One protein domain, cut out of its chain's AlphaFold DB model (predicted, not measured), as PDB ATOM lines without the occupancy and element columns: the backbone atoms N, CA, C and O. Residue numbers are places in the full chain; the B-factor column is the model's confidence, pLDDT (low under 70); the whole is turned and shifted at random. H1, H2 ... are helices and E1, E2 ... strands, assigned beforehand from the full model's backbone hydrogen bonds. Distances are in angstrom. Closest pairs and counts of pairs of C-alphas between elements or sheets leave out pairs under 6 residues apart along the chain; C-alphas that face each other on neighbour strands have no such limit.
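This is residues 49 to 98 and 154 to 241 of the 241 residues of an uncharacterized protein of Akkermansiaceae bacterium (UniProt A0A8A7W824). A strongly twisted four-stranded sheet, curled like part of a barrel, has two helices, H1 and H2, over one of its faces, with their adjoining ends making a corner. Two small helices, H3 and H4, lie off one end of the sheet between E3 and E4, while the E1 and E2 hairpin makes part of the other end. The printed part has 138 residues, with four named helices and four named strands in the order H1, H2, E1, E2, E3, H3, H4, E4; the sheet order is E2, E1, E3, E4, all antiparallel, and the class is mixed, helices and strands. The whole is compact, with a radius of gyration of the C-alphas of 15.1 A and spans of 46 by 35 by 30 A.

Find C-alpha 50 at (127.827, 154.388, 222.925); from there H1, residues 50 to 65, runs 22.9 A. H2 is residues 79 to 89, 15.2 A. Past the cut, E1 begins at C-alpha 154, (128.684, 153.494, 239.155), and runs 33.6 A to residue 165. E2 is residues 168 to 171, and E3, residues 198 to 207, runs 27.7 A. H3 is residues 213 to 216 and H4 residues 219 to 227. E4, residues 233 to 240, runs 22.6 A and ends at C-alpha 240, (144.763, 137.319, 226.930).

Look first at inner strands E1 and E3, antiparallel, where N 158 and O 204 are 2.9 A apart, within hydrogen-bond range. The pairing is staggered: E1 pairs with E3 over residues 155 to 161 and with E2 over 162 to 165. E1 and E2 form a hairpin, with N 163 and O 170 at 2.8 A. On the other side of E3, edge strand E4 has N 237 and O 201 at 2.8 A. H1 and H2 are on the same face of the sheet, two layers, at heights over the sheet of 7.0 A and 8.4 A. H1 touches H2 with residues 64 to 65 alone; the closest C-alphas, of Val 65 and Gly 79, are 3.9 A apart, and the tilt of 70.2 degrees is only just about perpendicular. H3 and H4 are close but not clearly touching, with the closest C-alphas, of Tyr 215 and Phe 221, at 5.8 A. H3 is not on the sheet, and H4 only just is not on it, with 4 pairs of C-alphas within 10 A. In H1, H2 and H4 every O i to N i+4 pair is within hydrogen-bond range; H3 is too short for one.

The two C-alphas farthest apart, of Ser 183 and Ser 212, are 47.7 A apart. Residues 99 to 153 are not printed, and C-alphas 98 and 154 stand 6.9 A apart across the cut. The links H1 to H2 and E2 to E3 are long, with 13 and 26 residues. The mean pLDDT of the printed part is 89.4; residues 181 to 185 are under 70.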
ATOM      1  N   SER A  49     125.202 156.383 226.518       75.94
ATOM      2  CA  SER A  49     125.709 156.687 225.178       75.94
ATOM      3  C   SER A  49     126.717 155.618 224.750       75.94
ATOM      4  O   SER A  49     127.437 155.078 225.589       75.94
ATOM      5  N   SER A  50     126.817 155.326 223.451       81.00
ATOM      6  CA  SER A  50     127.827 154.388 222.925       81.00
ATOM      7  C   SER A  50     129.227 154.697 223.468       81.00
ATOM      8  O   SER A  50     129.886 153.821 224.011       81.00
ATOM      9  N   GLN A  51     129.599 155.977 223.489       84.50
ATOM     10  CA  GLN A  51     130.864 156.466 224.046       84.50
ATOM     11  C   GLN A  51     131.057 156.141 225.537       84.50
ATOM     12  O   GLN A  51     132.172 155.874 225.986       84.50
ATOM     13  N   GLN A  52     129.995 156.202 226.344       86.94
ATOM     14  CA  GLN A  52     130.068 155.807 227.751       86.94
ATOM     15  C   GLN A  52     130.235 154.292 227.888       86.94
ATOM     16  O   GLN A  52     131.091 153.864 228.658       86.94
ATOM     17  N   ALA A  53     129.473 153.496 227.134       88.81
ATOM     18  CA  ALA A  53     129.606 152.040 227.139       88.81
ATOM     19  C   ALA A  53     131.020 151.604 226.726       88.81
ATOM     20  O   ALA A  53     131.621 150.758 227.390       88.81
ATOM     21  N   ASP A  54     131.578 152.233 225.693       91.50
ATOM     22  CA  ASP A  54     132.920 151.937 225.195       91.50
ATOM     23  C   ASP A  54     133.979 152.297 226.240       91.50
ATOM     24  O   ASP A  54     134.808 151.460 226.576       91.50
ATOM     25  N   ARG A  55     133.885 153.473 226.875       92.38
ATOM     26  CA  ARG A  55     134.784 153.857 227.978       92.38
ATOM     27  C   ARG A  55     134.736 152.877 229.152       92.38
ATOM     28  O   ARG A  55     135.786 152.531 229.692       92.38
ATOM     29  N   LEU A  56     133.545 152.459 229.585       93.81
ATOM     30  CA  LEU A  56     133.397 151.492 230.683       93.81
ATOM     31  C   LEU A  56     134.036 150.150 230.315       93.81
ATOM     32  O   LEU A  56     134.718 149.537 231.134       93.81
ATOM     33  N   THR A  57     133.862 149.741 229.062       94.81
ATOM     34  CA  THR A  57     134.424 148.512 228.506       94.81
ATOM     35  C   THR A  57     135.947 148.565 228.461       94.81
ATOM     36  O   THR A  57     136.599 147.721 229.068       94.81
ATOM     37  N   THR A  58     136.528 149.605 227.859       95.50
ATOM     38  CA  THR A  58     137.988 149.768 227.771       95.50
ATOM     39  C   THR A  58     138.632 149.925 229.147       95.50
ATOM     40  O   THR A  58     139.761 149.490 229.358       95.50
ATOM     41  N   THR A  59     137.921 150.540 230.101       96.50
ATOM     42  CA  THR A  59     138.380 150.655 231.494       96.50
ATOM     43  C   THR A  59     138.482 149.278 232.140       96.50
ATOM     44  O   THR A  59     139.505 148.963 232.742       96.50
ATOM     45  N   LEU A  60     137.447 148.445 231.985       96.69
ATOM     46  CA  LEU A  60     137.449 147.080 232.496       96.69
ATOM     47  C   LEU A  60     138.541 146.231 231.834       96.69
ATOM     48  O   LEU A  60     139.302 145.579 232.541       96.69
ATOM     49  N   GLU A  61     138.649 146.252 230.504       95.31
ATOM     50  CA  GLU A  61     139.657 145.478 229.766       95.31
ATOM     51  C   GLU A  61     141.077 145.847 230.185       95.31
ATOM     52  O   GLU A  61     141.876 144.969 230.512       95.31
ATOM     53  N   ARG A  62     141.377 147.151 230.233       94.81
ATOM     54  CA  ARG A  62     142.682 147.646 230.669       94.81
ATOM     55  C   ARG A  62     142.978 147.218 232.096       94.81
ATOM     56  O   ARG A  62     144.099 146.805 232.384       94.81
ATOM     57  N   GLU A  63     142.003 147.323 232.990       94.94
ATOM     58  CA  GLU A  63     142.221 146.950 234.378       94.94
ATOM     59  C   GLU A  63     142.448 145.447 234.524       94.94
ATOM     60  O   GLU A  63     143.368 145.068 235.236       94.94
ATOM     61  N   LEU A  64     141.697 144.586 233.832       93.81
ATOM     62  CA  LEU A  64     141.861 143.130 233.933       93.81
ATOM     63  C   LEU A  64     143.282 142.672 233.582       93.81
ATOM     64  O   LEU A  64     143.784 141.757 234.229       93.81
ATOM     65  N   VAL A  65     143.949 143.329 232.626       92.06
ATOM     66  CA  VAL A  65     145.329 142.999 232.220       92.06
ATOM     67  C   VAL A  65     146.412 143.753 232.999       92.06
ATOM     68  O   VAL A  65     147.577 143.359 232.968       92.06
ATOM     69  N   THR A  66     146.070 144.829 233.708       92.88
ATOM     70  CA  THR A  66     147.054 145.639 234.444       92.88
ATOM     71  C   THR A  66     147.299 145.037 235.819       92.88
ATOM     72  O   THR A  66     146.416 145.073 236.667       92.88
ATOM     73  N   LEU A  67     148.494 144.526 236.102       92.44
ATOM     74  CA  LEU A  67     148.823 144.087 237.459       92.44
ATOM     75  C   LEU A  67     149.126 145.304 238.342       92.44
ATOM     76  O   LEU A  67     150.023 146.087 238.031       92.44
ATOM     77  N   ARG A  68     148.382 145.464 239.438       90.69
ATOM     78  CA  ARG A  68     148.596 146.541 240.410       90.69
ATOM     79  C   ARG A  68     148.968 145.977 241.770       90.69
ATOM     80  O   ARG A  68     148.471 144.924 242.169       90.69
ATOM     81  N   SER A  69     149.824 146.697 242.487       87.00
ATOM     82  CA  SER A  69     150.182 146.347 243.859       87.00
ATOM     83  C   SER A  69     148.961 146.468 244.781       87.00
ATOM     84  O   SER A  69     148.121 147.348 244.608       87.00
ATOM     85  N   GLY A  70     148.830 145.547 245.739       82.44
ATOM     86  CA  GLY A  70     147.734 145.555 246.718       82.44
ATOM     87  C   GLY A  70     146.376 145.047 246.216       82.44
ATOM     88  O   GLY A  70     145.434 145.014 247.001       82.44
ATOM     89  N   GLN A  71     146.257 144.619 244.953       85.62
ATOM     90  CA  GLN A  71     145.013 144.050 244.424       85.62
ATOM     91  C   GLN A  71     144.903 142.536 244.632       85.62
ATOM     92  O   GLN A  71     145.891 141.803 244.593       85.62
ATOM     93  N   THR A  72     143.667 142.057 244.779       84.44
ATOM     94  CA  THR A  72     143.346 140.627 244.814       84.44
ATOM     95  C   THR A  72     143.348 140.034 243.397       84.44
ATOM     96  O   THR A  72     142.749 140.629 242.500       84.44
ATOM     97  N   PRO A  73     143.925 138.841 243.174       86.75
ATOM     98  CA  PRO A  73     144.723 138.077 244.128       86.75
ATOM     99  C   PRO A  73     146.145 138.646 244.233       86.75
ATOM    100  O   PRO A  73     146.811 138.854 243.224       86.75
ATOM    101  N   ALA A  74     146.644 138.811 245.462       84.19
ATOM    102  CA  ALA A  74     147.984 139.357 245.711       84.19
ATOM    103  C   ALA A  74     149.116 138.495 245.119       84.19
ATOM    104  O   ALA A  74     150.214 138.985 244.876       84.19
ATOM    105  N   ALA A  75     148.843 137.207 244.892       85.38
ATOM    106  CA  ALA A  75     149.784 136.252 244.319       85.38
ATOM    107  C   ALA A  75     149.800 136.231 242.778       85.38
ATOM    108  O   ALA A  75     150.584 135.469 242.213       85.38
ATOM    109  N   ALA A  76     148.951 137.016 242.095       88.19
ATOM    110  CA  ALA A  76     148.979 137.080 240.634       88.19
ATOM    111  C   ALA A  76     150.324 137.626 240.147       88.19
ATOM    112  O   ALA A  76     150.746 138.719 240.518       88.19
ATOM    113  N   LYS A  77     150.973 136.872 239.266       89.62
ATOM    114  CA  LYS A  77     152.228 137.250 238.607       89.62
ATOM    115  C   LYS A  77     151.988 137.970 237.287       89.62
ATOM    116  O   LYS A  77     152.856 138.694 236.812       89.62
ATOM    117  N   THR A  78     150.820 137.760 236.684       91.88
ATOM    118  CA  THR A  78     150.454 138.301 235.373       91.88
ATOM    119  C   THR A  78     149.053 138.905 235.397       91.88
ATOM    120  O   THR A  78     148.207 138.537 236.219       91.88
ATOM    121  N   GLY A  79     148.779 139.811 234.454       92.06
ATOM    122  CA  GLY A  79     147.427 140.323 234.222       92.06
ATOM    123  C   GLY A  79     146.430 139.208 233.908       92.06
ATOM    124  O   GLY A  79     145.298 139.235 234.376       92.06
ATOM    125  N   PHE A  80     146.872 138.166 233.202       93.69
ATOM    126  CA  PHE A  80     146.042 137.002 232.911       93.69
ATOM    127  C   PHE A  80     145.598 136.253 234.172       93.69
ATOM    128  O   PHE A  80     144.416 135.954 234.318       93.69
ATOM    129  N   GLU A  81     146.510 135.989 235.113       93.56
ATOM    130  CA  GLU A  81     146.178 135.340 236.391       93.56
ATOM    131  C   GLU A  81     145.173 136.163 237.209       93.56
ATOM    132  O   GLU A  81     144.214 135.617 237.776       93.56
ATOM    133  N   LYS A  82     145.355 137.489 237.225       94.62
ATOM    134  CA  LYS A  82     144.415 138.419 237.856       94.62
ATOM    135  C   LYS A  82     143.045 138.343 237.188       94.62
ATOM    136  O   LYS A  82     142.043 138.092 237.858       94.62
ATOM    137  N   GLY A  83     143.010 138.517 235.871       94.50
ATOM    138  CA  GLY A  83     141.798 138.495 235.066       94.50
ATOM    139  C   GLY A  83     141.031 137.175 235.175       94.50
ATOM    140  O   GLY A  83     139.814 137.194 235.349       94.50
ATOM    141  N   PHE A  84     141.732 136.039 235.173       94.69
ATOM    142  CA  PHE A  84     141.158 134.712 235.416       94.69
ATOM    143  C   PHE A  84     140.428 134.664 236.763       94.69
ATOM    144  O   PHE A  84     139.273 134.247 236.846       94.69
ATOM    145  N   THR A  85     141.083 135.139 237.820       94.31
ATOM    146  CA  THR A  85     140.515 135.135 239.174       94.31
ATOM    147  C   THR A  85     139.305 136.060 239.268       94.31
ATOM    148  O   THR A  85     138.271 135.676 239.809       94.31
ATOM    149  N   TRP A  86     139.385 137.255 238.678       95.38
ATOM    150  CA  TRP A  86     138.273 138.209 238.638       95.38
ATOM    151  C   TRP A  86     137.073 137.670 237.860       95.38
ATOM    152  O   TRP A  86     135.940 137.855 238.290       95.38
ATOM    153  N   LEU A  87     137.293 136.963 236.750       94.75
ATOM    154  CA  LEU A  87     136.219 136.333 235.982       94.75
ATOM    155  C   LEU A  87     135.532 135.211 236.779       94.75
ATOM    156  O   LEU A  87     134.304 135.119 236.792       94.75
ATOM    157  N   LYS A  88     136.318 134.390 237.482       93.19
ATOM    158  CA  LYS A  88     135.820 133.297 238.328       93.19
ATOM    159  C   LYS A  88     135.049 133.813 239.548       93.19
ATOM    160  O   LYS A  88     134.018 133.262 239.913       93.19
ATOM    161  N   GLU A  89     135.516 134.883 240.176       93.94
ATOM    162  CA  GLU A  89     134.953 135.378 241.439       93.94
ATOM    163  C   GLU A  89     133.965 136.540 241.269       93.94
ATOM    164  O   GLU A  89     133.177 136.810 242.173       93.94
ATOM    165  N   GLY A  90     133.946 137.203 240.111       91.00
ATOM    166  CA  GLY A  90     133.166 138.421 239.855       91.00
ATOM    167  C   GLY A  90     131.647 138.233 239.851       91.00
ATOM    168  O   GLY A  90     130.909 139.213 239.785       91.00
ATOM    169  N   ASN A  91     131.160 136.991 239.953       92.44
ATOM    170  CA  ASN A  91     129.743 136.672 240.174       92.44
ATOM    171  C   ASN A  91     129.375 136.538 241.662       92.44
ATOM    172  O   ASN A  91     128.295 136.046 241.980       92.44
ATOM    173  N   VAL A  92     130.246 136.971 242.575       93.19
ATOM    174  CA  VAL A  92     129.992 137.007 244.018       93.19
ATOM    175  C   VAL A  92     129.960 138.462 244.472       93.19
ATOM    176  O   VAL A  92     130.895 139.208 244.206       93.19
ATOM    177  N   ALA A  93     128.916 138.870 245.202       92.50
ATOM    178  CA  ALA A  93     128.737 140.267 245.615       92.50
ATOM    179  C   ALA A  93     129.937 140.841 246.399       92.50
ATOM    180  O   ALA A  93     130.294 142.000 246.214       92.50
ATOM    181  N   ALA A  94     130.587 140.024 247.237       91.75
ATOM    182  CA  ALA A  94     131.779 140.418 247.996       91.75
ATOM    183  C   ALA A  94     133.004 140.717 247.110       91.75
ATOM    184  O   ALA A  94     133.896 141.443 247.529       91.75
ATOM    185  N   ASN A  95     133.010 140.193 245.883       93.38
ATOM    186  CA  ASN A  95     134.088 140.309 244.904       93.38
ATOM    187  C   ASN A  95     133.608 141.046 243.643       93.38
ATOM    188  O   ASN A  95     134.230 140.951 242.585       93.38
ATOM    189  N   ALA A  96     132.469 141.742 243.737       94.25
ATOM    190  CA  ALA A  96     131.852 142.404 242.602       94.25
ATOM    191  C   ALA A  96     132.828 143.407 241.986       94.25
ATOM    192  O   ALA A  96     133.468 144.184 242.697       94.25
ATOM    193  N   ILE A  97     132.924 143.395 240.661       95.69
ATOM    194  CA  ILE A  97     133.783 144.314 239.922       95.69
ATOM    195  C   ILE A  97     132.977 145.578 239.662       95.69
ATOM    196  O   ILE A  97     131.969 145.537 238.958       95.69
ATOM    197  N   PHE A  98     133.415 146.698 240.214       95.62
ATOM    198  CA  PHE A  98     132.842 148.008 239.962       95.62
ATOM    199  C   PHE A  98     133.633 148.739 238.890       95.62
ATOM    200  O   PHE A  98     134.856 148.689 238.890       95.62
ATOM    201  N   ILE A 154     127.896 154.686 238.826       92.31
ATOM    202  CA  ILE A 154     128.684 153.494 239.155       92.31
ATOM    203  C   ILE A 154     127.991 152.291 238.526       92.31
ATOM    204  O   ILE A 154     126.764 152.152 238.610       92.31
ATOM    205  N   PHE A 155     128.783 151.411 237.928       94.38
ATOM    206  CA  PHE A 155     128.320 150.149 237.376       94.38
ATOM    207  C   PHE A 155     129.019 149.003 238.082       94.38
ATOM    208  O   PHE A 155     130.187 149.125 238.435       94.38
ATOM    209  N   PHE A 156     128.321 147.892 238.276       95.69
ATOM    210  CA  PHE A 156     128.971 146.627 238.591       95.69
ATOM    211  C   PHE A 156     128.836 145.669 237.420       95.69
ATOM    212  O   PHE A 156     127.866 145.733 236.660       95.69
ATOM    213  N   VAL A 157     129.821 144.793 237.286       96.50
ATOM    214  CA  VAL A 157     129.951 143.879 236.160       96.50
ATOM    215  C   VAL A 157     129.764 142.455 236.648       96.50
ATOM    216  O   VAL A 157     130.388 142.046 237.626       96.50
ATOM    217  N   LYS A 158     128.925 141.695 235.943       95.88
ATOM    218  CA  LYS A 158     128.828 140.242 236.084       95.88
ATOM    219  C   LYS A 158     129.469 139.587 234.863       95.88
ATOM    220  O   LYS A 158     128.856 139.562 233.795       95.88
ATOM    221  N   PRO A 159     130.717 139.112 234.971       96.19
ATOM    222  CA  PRO A 159     131.402 138.521 233.837       96.19
ATOM    223  C   PRO A 159     131.075 137.020 233.752       96.19
ATOM    224  O   PRO A 159     131.069 136.324 234.760       96.19
ATOM    225  N   THR A 160     130.784 136.492 232.567       95.75
ATOM    226  CA  THR A 160     130.505 135.058 232.354       95.75
ATOM    227  C   THR A 160     131.317 134.566 231.170       95.75
ATOM    228  O   THR A 160     131.252 135.170 230.102       95.75
ATOM    229  N   GLN A 161     132.082 133.486 231.332       95.00
ATOM    230  CA  GLN A 161     132.874 132.935 230.233       95.00
ATOM    231  C   GLN A 161     131.973 132.555 229.051       95.00
ATOM    232  O   GLN A 161     130.878 132.026 229.236       95.00
ATOM    233  N   LEU A 162     132.455 132.798 227.837       92.81
ATOM    234  CA  LEU A 162     131.884 132.249 226.620       92.81
ATOM    235  C   LEU A 162     132.599 130.931 226.302       92.81
ATOM    236  O   LEU A 162     133.824 130.892 226.215       92.81
ATOM    237  N   VAL A 163     131.841 129.854 226.129       89.81
ATOM    238  CA  VAL A 163     132.358 128.508 225.849       89.81
ATOM    239  C   VAL A 163     131.839 128.059 224.490       89.81
ATOM    240  O   VAL A 163     130.695 128.341 224.126       89.81
ATOM    241  N   PHE A 164     132.685 127.374 223.726       85.94
ATOM    242  CA  PHE A 164     132.284 126.821 222.441       85.94
ATOM    243  C   PHE A 164     131.371 125.609 222.659       85.94
ATOM    244  O   PHE A 164     131.731 124.672 223.370       85.94
ATOM    245  N   SER A 165     130.182 125.632 222.062       84.00
ATOM    246  CA  SER A 165     129.229 124.524 222.097       84.00
ATOM    247  C   SER A 165     128.591 124.364 220.720       84.00
ATOM    248  O   SER A 165     127.977 125.294 220.190       84.00
ATOM    249  N   GLY A 166     128.781 123.191 220.110       80.38
ATOM    250  CA  GLY A 166     128.426 122.950 218.710       80.38
ATOM    251  C   GLY A 166     129.293 123.781 217.762       80.38
ATOM    252  O   GLY A 166     130.461 123.465 217.569       80.38
ATOM    253  N   ASN A 167     128.722 124.851 217.198       82.88
ATOM    254  CA  ASN A 167     129.366 125.752 216.227       82.88
ATOM    255  C   ASN A 167     129.320 127.230 216.650       82.88
ATOM    256  O   ASN A 167     129.543 128.121 215.831       82.88
ATOM    257  N   GLN A 168     128.986 127.511 217.908       86.81
ATOM    258  CA  GLN A 168     128.799 128.872 218.399       86.81
ATOM    259  C   GLN A 168     129.342 129.042 219.815       86.81
ATOM    260  O   GLN A 168     129.498 128.084 220.573       86.81
ATOM    261  N   MET A 169     129.607 130.295 220.174       87.38
ATOM    262  CA  MET A 169     129.964 130.677 221.535       87.38
ATOM    263  C   MET A 169     128.687 130.895 222.343       87.38
ATOM    264  O   MET A 169     127.867 131.742 221.991       87.38
ATOM    265  N   VAL A 170     128.531 130.154 223.434       91.00
ATOM    266  CA  VAL A 170     127.408 130.288 224.372       91.00
ATOM    267  C   VAL A 170     127.918 130.695 225.749       91.00
ATOM    268  O   VAL A 170     129.090 130.509 226.069       91.00
ATOM    269  N   LEU A 171     127.042 131.257 226.580       92.19
ATOM    270  CA  LEU A 171     127.384 131.537 227.973       92.19
ATOM    271  C   LEU A 171     127.650 130.221 228.714       92.19
ATOM    272  O   LEU A 171     126.823 129.310 228.690       92.19
ATOM    273  N   GLY A 172     128.805 130.137 229.366       90.44
ATOM    274  CA  GLY A 172     129.146 129.057 230.280       90.44
ATOM    275  C   GLY A 172     128.495 129.228 231.652       90.44
ATOM    276  O   GLY A 172     127.638 130.085 231.881       90.44
ATOM    277  N   THR A 173     128.942 128.415 232.606       91.31
ATOM    278  CA  THR A 173     128.443 128.468 233.982       91.31
ATOM    279  C   THR A 173     129.098 129.614 234.754       91.31
ATOM    280  O   THR A 173     130.326 129.730 234.813       91.31
ATOM    281  N   LYS A 174     128.273 130.459 235.384       91.75
ATOM    282  CA  LYS A 174     128.734 131.585 236.209       91.75
ATOM    283  C   LYS A 174     129.688 131.112 237.303       91.75
ATOM    284  O   LYS A 174     129.427 130.128 237.986       91.75
ATOM    285  N   GLY A 175     130.787 131.841 237.466       90.88
ATOM    286  CA  GLY A 175     131.811 131.557 238.470       90.88
ATOM    287  C   GLY A 175     132.714 130.356 238.172       90.88
ATOM    288  O   GLY A 175     133.506 129.948 239.019       90.88
ATOM    289  N   THR A 176     132.627 129.791 236.968       91.25
ATOM    290  CA  THR A 176     133.518 128.725 236.507       91.25
ATOM    291  C   THR A 176     134.223 129.145 235.227       91.25
ATOM    292  O   THR A 176     133.710 129.972 234.472       91.25
ATOM    293  N   ILE A 177     135.405 128.577 234.999       91.00
ATOM    294  CA  ILE A 177     136.143 128.741 233.749       91.00
ATOM    295  C   ILE A 177     136.402 127.343 233.200       91.00
ATOM    296  O   ILE A 177     137.137 126.570 233.800       91.00
ATOM    297  N   ALA A 178     135.763 126.994 232.094       90.00
ATOM    298  CA  ALA A 178     135.923 125.737 231.386       90.00
ATOM    299  C   ALA A 178     137.086 125.816 230.392       90.00
ATOM    300  O   ALA A 178     137.253 126.822 229.698       90.00
ATOM    301  N   ASN A 179     137.872 124.745 230.286       85.19
ATOM    302  CA  ASN A 179     138.870 124.622 229.233       85.19
ATOM    303  C   ASN A 179     138.192 124.446 227.865       85.19
ATOM    304  O   ASN A 179     137.309 123.597 227.744       85.19
ATOM    305  N   PRO A 180     138.616 125.187 226.828       75.81
ATOM    306  CA  PRO A 180     138.021 125.073 225.498       75.81
ATOM    307  C   PRO A 180     138.439 123.790 224.765       75.81
ATOM    308  O   PRO A 180     137.756 123.372 223.836       75.81
ATOM    309  N   THR A 181     139.543 123.150 225.169       67.50
ATOM    310  CA  THR A 181     140.095 121.958 224.513       67.50
ATOM    311  C   THR A 181     139.976 120.717 225.407       67.50
ATOM    312  O   THR A 181     140.616 120.607 226.454       67.50
ATOM    313  N   GLY A 182     139.139 119.763 224.989       56.31
ATOM    314  CA  GLY A 182     138.904 118.478 225.656       56.31
ATOM    315  C   GLY A 182     137.563 117.873 225.233       56.31
ATOM    316  O   GLY A 182     136.612 118.607 224.988       56.31
ATOM    317  N   SER A 183     137.464 116.543 225.149       50.28
ATOM    318  CA  SER A 183     136.220 115.818 224.810       50.28
ATOM    319  C   SER A 183     135.071 116.057 225.808       50.28
ATOM    320  O   SER A 183     133.924 115.734 225.519       50.28
ATOM    321  N   SER A 184     135.375 116.684 226.949       56.41
ATOM    322  CA  SER A 184     134.449 117.392 227.831       56.41
ATOM    323  C   SER A 184     135.184 118.623 228.392       56.41
ATOM    324  O   SER A 184     136.339 118.464 228.803       56.41
ATOM    325  N   PRO A 185     134.586 119.832 228.441       60.97
ATOM    326  CA  PRO A 185     135.255 121.022 228.968       60.97
ATOM    327  C   PRO A 185     135.526 120.861 230.472       60.97
ATOM    328  O   PRO A 185     134.661 121.119 231.307       60.97
ATOM    329  N   ALA A 186     136.714 120.389 230.847       72.00
ATOM    330  CA  ALA A 186     137.102 120.313 232.250       72.00
ATOM    331  C   ALA A 186     137.276 121.734 232.808       72.00
ATOM    332  O   ALA A 186     137.949 122.567 232.194       72.00
ATOM    333  N   THR A 187     136.690 122.016 233.972       81.69
ATOM    334  CA  THR A 187     136.839 123.308 234.652       81.69
ATOM    335  C   THR A 187     138.302 123.538 235.038       81.69
ATOM    336  O   THR A 187     138.884 122.746 235.775       81.69
ATOM    337  N   ALA A 188     138.897 124.629 234.561       83.69
ATOM    338  CA  ALA A 188     140.194 125.107 235.010       83.69
ATOM    339  C   ALA A 188     140.073 125.611 236.455       83.69
ATOM    340  O   ALA A 188     139.303 126.531 236.753       83.69
ATOM    341  N   ALA A 189     140.824 125.001 237.373       85.44
ATOM    342  CA  ALA A 189     140.841 125.427 238.767       85.44
ATOM    343  C   ALA A 189     141.628 126.734 238.926       85.44
ATOM    344  O   ALA A 189     141.170 127.644 239.631       85.44
ATOM    345  N   THR A 190     142.764 126.832 238.229       86.69
ATOM    346  CA  THR A 190     143.679 127.974 238.235       86.69
ATOM    347  C   THR A 190     143.979 128.478 236.822       86.69
ATOM    348  O   THR A 190     143.738 127.799 235.825       86.69
ATOM    349  N   ALA A 191     144.569 129.672 236.738       87.50
ATOM    350  CA  ALA A 191     145.040 130.234 235.479       87.50
ATOM    351  C   ALA A 191     146.157 129.396 234.828       87.50
ATOM    352  O   ALA A 191     146.298 129.421 233.609       87.50
ATOM    353  N   ALA A 192     146.943 128.641 235.604       87.12
ATOM    354  CA  ALA A 192     147.956 127.737 235.057       87.12
ATOM    355  C   ALA A 192     147.322 126.527 234.347       87.12
ATOM    356  O   ALA A 192     147.853 126.067 233.339       87.12
ATOM    357  N   ASP A 193     146.155 126.078 234.818       87.25
ATOM    358  CA  ASP A 193     145.432 124.924 234.265       87.25
ATOM    359  C   ASP A 193     144.645 125.258 232.991       87.25
ATOM    360  O   ASP A 193     144.167 124.358 232.298       87.25
ATOM    361  N   PHE A 194     144.461 126.548 232.696       88.38
ATOM    362  CA  PHE A 194     143.710 126.987 231.528       88.38
ATOM    363  C   PHE A 194     144.551 126.856 230.255       88.38
ATOM    364  O   PHE A 194     145.560 127.534 230.099       88.38
ATOM    365  N   ARG A 195     144.160 126.004 229.312       82.94
ATOM    366  CA  ARG A 195     145.062 125.588 228.222       82.94
ATOM    367  C   ARG A 195     145.176 126.548 227.040       82.94
ATOM    368  O   ARG A 195     146.084 126.382 226.233       82.94
ATOM    369  N   ASP A 196     144.282 127.521 226.926       85.94
ATOM    370  CA  ASP A 196     144.242 128.433 225.782       85.94
ATOM    371  C   ASP A 196     144.902 129.785 226.103       85.94
ATOM    372  O   ASP A 196     145.129 130.146 227.265       85.94
ATOM    373  N   ALA A 197     145.233 130.540 225.059       87.00
ATOM    374  CA  ALA A 197     145.825 131.869 225.159       87.00
ATOM    375  C   ALA A 197     144.791 132.948 225.502       87.00
ATOM    376  O   ALA A 197     145.157 134.022 225.982       87.00
ATOM    377  N   VAL A 198     143.507 132.679 225.243       91.31
ATOM    378  CA  VAL A 198     142.431 133.663 225.358       91.31
ATOM    379  C   VAL A 198     141.233 133.079 226.101       91.31
ATOM    380  O   VAL A 198     140.767 131.987 225.790       91.31
ATOM    381  N   ILE A 199     140.692 133.840 227.053       92.94
ATOM    382  CA  ILE A 199     139.407 133.551 227.697       92.94
ATOM    383  C   ILE A 199     138.378 134.563 227.184       92.94
ATOM    384  O   ILE A 199     138.369 135.704 227.660       92.94
ATOM    385  N   PRO A 200     137.517 134.195 226.221       94.19
ATOM    386  CA  PRO A 200     136.398 135.037 225.828       94.19
ATOM    387  C   PRO A 200     135.322 135.019 226.924       94.19
ATOM    388  O   PRO A 200     135.024 133.980 227.515       94.19
ATOM    389  N   PHE A 201     134.720 136.169 227.207       95.88
ATOM    390  CA  PHE A 201     133.669 136.309 228.210       95.88
ATOM    391  C   PHE A 201     132.673 137.405 227.831       95.88
ATOM    392  O   PHE A 201     132.993 138.348 227.115       95.88
ATOM    393  N   SER A 202     131.449 137.281 228.323       96.38
ATOM    394  CA  SER A 202     130.422 138.312 228.257       96.38
ATOM    395  C   SER A 202     130.427 139.107 229.561       96.38
ATOM    396  O   SER A 202     130.347 138.527 230.645       96.38
ATOM    397  N   ALA A 203     130.542 140.426 229.463       97.00
ATOM    398  CA  ALA A 203     130.468 141.362 230.573       97.00
ATOM    399  C   ALA A 203     129.092 142.036 230.597       97.00
ATOM    400  O   ALA A 203     128.764 142.836 229.716       97.00
ATOM    401  N   GLU A 204     128.292 141.725 231.615       96.00
ATOM    402  CA  GLU A 204     126.991 142.350 231.864       96.00
ATOM    403  C   GLU A 204     127.159 143.542 232.813       96.00
ATOM    404  O   GLU A 204     127.542 143.365 233.970       96.00
ATOM    405  N   PHE A 205     126.871 144.761 232.345       95.31
ATOM    406  CA  PHE A 205     127.012 145.983 233.141       95.31
ATOM    407  C   PHE A 205     125.673 146.383 233.759       95.31
ATOM    408  O   PHE A 205     124.700 146.660 233.055       95.31
ATOM    409  N   HIS A 206     125.623 146.489 235.085       94.31
ATOM    410  CA  HIS A 206     124.429 146.864 235.837       94.31
ATOM    411  C   HIS A 206     124.636 148.188 236.569       94.31
ATOM    412  O   HIS A 206     125.623 148.373 237.278       94.31
ATOM    413  N   SER A 207     123.682 149.110 236.444       91.69
ATOM    414  CA  SER A 207     123.734 150.389 237.158       91.69
ATOM    415  C   SER A 207     123.484 150.208 238.656       91.69
ATOM    416  O   SER A 207     122.498 149.572 239.066       91.69
ATOM    417  N   VAL A 208     124.303 150.865 239.468       91.44
ATOM    418  CA  VAL A 208     124.081 151.004 240.907       91.44
ATOM    419  C   VAL A 208     123.154 152.204 241.168       91.44
ATOM    420  O   VAL A 208     123.385 153.281 240.619       91.44
ATOM    421  N   PRO A 209     122.107 152.061 242.003       87.25
ATOM    422  CA  PRO A 209     121.143 153.138 242.249       87.25
ATOM    423  C   PRO A 209     121.690 154.288 243.110       87.25
ATOM    424  O   PRO A 209     121.149 155.389 243.071       87.25
ATOM    425  N   THR A 210     122.731 154.047 243.907       87.31
ATOM    426  CA  THR A 210     123.310 155.038 244.821       87.31
ATOM    427  C   THR A 210     124.813 154.842 244.961       87.31
ATOM    428  O   THR A 210     125.322 153.737 244.801       87.31
ATOM    429  N   LYS A 211     125.523 155.922 245.288       85.62
ATOM    430  CA  LYS A 211     126.971 155.915 245.542       85.62
ATOM    431  C   LYS A 211     127.312 155.800 247.028       85.62
ATOM    432  O   LYS A 211     128.476 155.890 247.399       85.62
ATOM    433  N   SER A 212     126.298 155.660 247.886       86.88
ATOM    434  CA  SER A 212     126.503 155.550 249.329       86.88
ATOM    435  C   SER A 212     127.380 154.344 249.654       86.88
ATOM    436  O   SER A 212     127.065 153.219 249.259       86.88
ATOM    437  N   ILE A 213     128.446 154.579 250.423       84.69
ATOM    438  CA  ILE A 213     129.356 153.529 250.888       84.69
ATOM    439  C   ILE A 213     128.563 152.458 251.645       84.69
ATOM    440  O   ILE A 213     128.683 151.281 251.330       84.69
ATOM    441  N   GLY A 214     127.670 152.862 252.558       86.19
ATOM    442  CA  GLY A 214     126.861 151.923 253.345       86.19
ATOM    443  C   GLY A 214     125.929 151.050 252.500       86.19
ATOM    444  O   GLY A 214     125.668 149.905 252.860       86.19
ATOM    445  N   TYR A 215     125.468 151.554 251.351       89.50
ATOM    446  CA  TYR A 215     124.731 150.733 250.392       89.50
ATOM    447  C   TYR A 215     125.657 149.717 249.719       89.50
ATOM    448  O   TYR A 215     125.379 148.523 249.770       89.50
ATOM    449  N   LEU A 216     126.755 150.197 249.124       87.00
ATOM    450  CA  LEU A 216     127.707 149.405 248.338       87.00
ATOM    451  C   LEU A 216     128.397 148.303 249.150       87.00
ATOM    452  O   LEU A 216     128.708 147.250 248.607       87.00
ATOM    453  N   THR A 217     128.606 148.527 250.446       81.00
ATOM    454  CA  THR A 217     129.258 147.565 251.346       81.00
ATOM    455  C   THR A 217     128.265 146.769 252.192       81.00
ATOM    456  O   THR A 217     128.683 145.973 253.029       81.00
ATOM    457  N   GLY A 218     126.962 147.021 252.044       86.94
ATOM    458  CA  GLY A 218     125.916 146.470 252.900       86.94
ATOM    459  C   GLY A 218     125.101 145.348 252.257       86.94
ATOM    460  O   GLY A 218     125.203 145.048 251.065       86.94
ATOM    461  N   ALA A 219     124.201 144.764 253.053       90.94
ATOM    462  CA  ALA A 219     123.285 143.712 252.602       90.94
ATOM    463  C   ALA A 219     122.379 144.164 251.440       90.94
ATOM    464  O   ALA A 219     122.036 143.362 250.576       90.94
ATOM    465  N   ALA A 220     122.038 145.455 251.376       91.69
ATOM    466  CA  ALA A 220     121.218 146.015 250.304       91.69
ATOM    467  C   ALA A 220     121.873 145.874 248.919       91.69
ATOM    468  O   ALA A 220     121.179 145.572 247.942       91.69
ATOM    469  N   PHE A 221     123.197 146.053 248.824       93.50
ATOM    470  CA  PHE A 221     123.917 145.778 247.585       93.50
ATOM    471  C   PHE A 221     123.930 144.286 247.280       93.50
ATOM    472  O   PHE A 221     123.591 143.926 246.160       93.50
ATOM    473  N   LYS A 222     124.214 143.416 248.259       94.12
ATOM    474  CA  LYS A 222     124.190 141.958 248.051       94.12
ATOM    475  C   LYS A 222     122.843 141.481 247.496       94.12
ATOM    476  O   LYS A 222     122.809 140.823 246.462       94.12
ATOM    477  N   THR A 223     121.732 141.877 248.113       94.06
ATOM    478  CA  THR A 223     120.383 141.521 247.645       94.06
ATOM    479  C   THR A 223     120.129 142.008 246.221       94.06
ATOM    480  O   THR A 223     119.550 141.289 245.405       94.06
ATOM    481  N   ARG A 224     120.575 143.224 245.877       92.62
ATOM    482  CA  ARG A 224     120.444 143.737 244.507       92.62
ATOM    483  C   ARG A 224     121.360 143.011 243.527       92.62
ATOM    484  O   ARG A 224     120.936 142.736 242.410       92.62
ATOM    485  N   PHE A 225     122.588 142.717 243.927       94.25
ATOM    486  CA  PHE A 225     123.537 141.972 243.122       94.25
ATOM    487  C   PHE A 225     122.947 140.610 242.761       94.25
ATOM    488  O   PHE A 225     122.904 140.278 241.584       94.25
ATOM    489  N   ASP A 226     122.391 139.881 243.727       92.88
ATOM    490  CA  ASP A 226     121.815 138.552 243.500       92.88
ATOM    491  C   ASP A 226     120.527 138.617 242.652       92.88
ATOM    492  O   ASP A 226     120.327 137.795 241.761       92.88
ATOM    493  N   SER A 227     119.678 139.631 242.864       92.81
ATOM    494  CA  SER A 227     118.375 139.748 242.185       92.81
ATOM    495  C   SER A 227     118.407 140.411 240.805       92.81
ATOM    496  O   SER A 227     117.475 140.222 240.020       92.81
ATOM    497  N   VAL A 228     119.428 141.211 240.473       91.38
ATOM    498  CA  VAL A 228     119.452 141.901 239.178       91.38
ATOM    499  C   VAL A 228     119.775 140.927 238.044       91.38
ATOM    500  O   VAL A 228     120.798 140.237 238.049       91.38
ATOM    501  N   THR A 229     118.903 140.915 237.038       88.31
ATOM    502  CA  THR A 229     119.032 140.067 235.844       88.31
ATOM    503  C   THR A 229     119.144 140.865 234.553       88.31
ATOM    504  O   THR A 229     119.682 140.365 233.577       88.31
ATOM    505  N   LYS A 230     118.659 142.114 234.534       90.31
ATOM    506  CA  LYS A 230     118.682 142.967 233.343       90.31
ATOM    507  C   LYS A 230     119.898 143.899 233.384       90.31
ATOM    508  O   LYS A 230     119.928 144.787 234.246       90.31
ATOM    509  N   PRO A 231     120.908 143.701 232.519       92.62
ATOM    510  CA  PRO A 231     121.988 144.664 232.363       92.62
ATOM    511  C   PRO A 231     121.497 145.920 231.645       92.62
ATOM    512  O   PRO A 231     120.492 145.904 230.934       92.62
ATOM    513  N   VAL A 232     122.219 147.020 231.842       91.12
ATOM    514  CA  VAL A 232     122.044 148.237 231.042       91.12
ATOM    515  C   VAL A 232     122.610 148.013 229.642       91.12
ATOM    516  O   VAL A 232     122.008 148.428 228.659       91.12
ATOM    517  N   PHE A 233     123.747 147.320 229.556       92.75
ATOM    518  CA  PHE A 233     124.321 146.837 228.308       92.75
ATOM    519  C   PHE A 233     125.239 145.640 228.568       92.75
ATOM    520  O   PHE A 233     125.695 145.415 229.692       92.75
ATOM    521  N   THR A 234     125.531 144.912 227.496       94.06
ATOM    522  CA  THR A 234     126.418 143.747 227.507       94.06
ATOM    523  C   THR A 234     127.480 143.901 226.421       94.06
ATOM    524  O   THR A 234     127.202 144.436 225.338       94.06
ATOM    525  N   ARG A 235     128.703 143.445 226.704       95.06
ATOM    526  CA  ARG A 235     129.812 143.401 225.743       95.06
ATOM    527  C   ARG A 235     130.565 142.084 225.845       95.06
ATOM    528  O   ARG A 235     130.838 141.616 226.944       95.06
ATOM    529  N   ASN A 236     130.924 141.527 224.695       95.12
ATOM    530  CA  ASN A 236     131.826 140.385 224.627       95.12
ATOM    531  C   ASN A 236     133.263 140.907 224.627       95.12
ATOM    532  O   ASN A 236     133.602 141.757 223.806       95.12
ATOM    533  N   LEU A 237     134.068 140.398 225.549       95.62
ATOM    534  CA  LEU A 237     135.443 140.798 225.816       95.62
ATOM    535  C   LEU A 237     136.330 139.560 225.901       95.62
ATOM    536  O   LEU A 237     135.851 138.423 225.887       95.62
ATOM    537  N   ALA A 238     137.635 139.781 225.992       93.94
ATOM    538  CA  ALA A 238     138.597 138.698 226.077       93.94
ATOM    539  C   ALA A 238     139.773 139.055 226.987       93.94
ATOM    540  O   ALA A 238     140.330 140.148 226.894       93.94
ATOM    541  N   ILE A 239     140.180 138.105 227.828       92.75
ATOM    542  CA  ILE A 239     141.419 138.188 228.612       92.75
ATOM    543  C   ILE A 239     142.476 137.366 227.885       92.75
ATOM    544  O   ILE A 239     142.210 136.225 227.511       92.75
ATOM    545  N   ARG A 240     143.656 137.946 227.666       90.81
ATOM    546  CA  ARG A 240     144.763 137.319 226.930       90.81
ATOM    547  C   ARG A 240     145.930 137.041 227.874       90.81
ATOM    548  O   ARG A 240     146.113 137.799 228.828       90.81
ATOM    549  N   ARG A 241     146.651 135.946 227.625       86.19
ATOM    550  CA  ARG A 241     147.914 135.615 228.301       86.19
ATOM    551  C   ARG A 241     149.011 136.627 227.998       86.19
ATOM    552  O   ARG A 241     149.044 137.124 226.850       86.19
TER     553      ARG A 241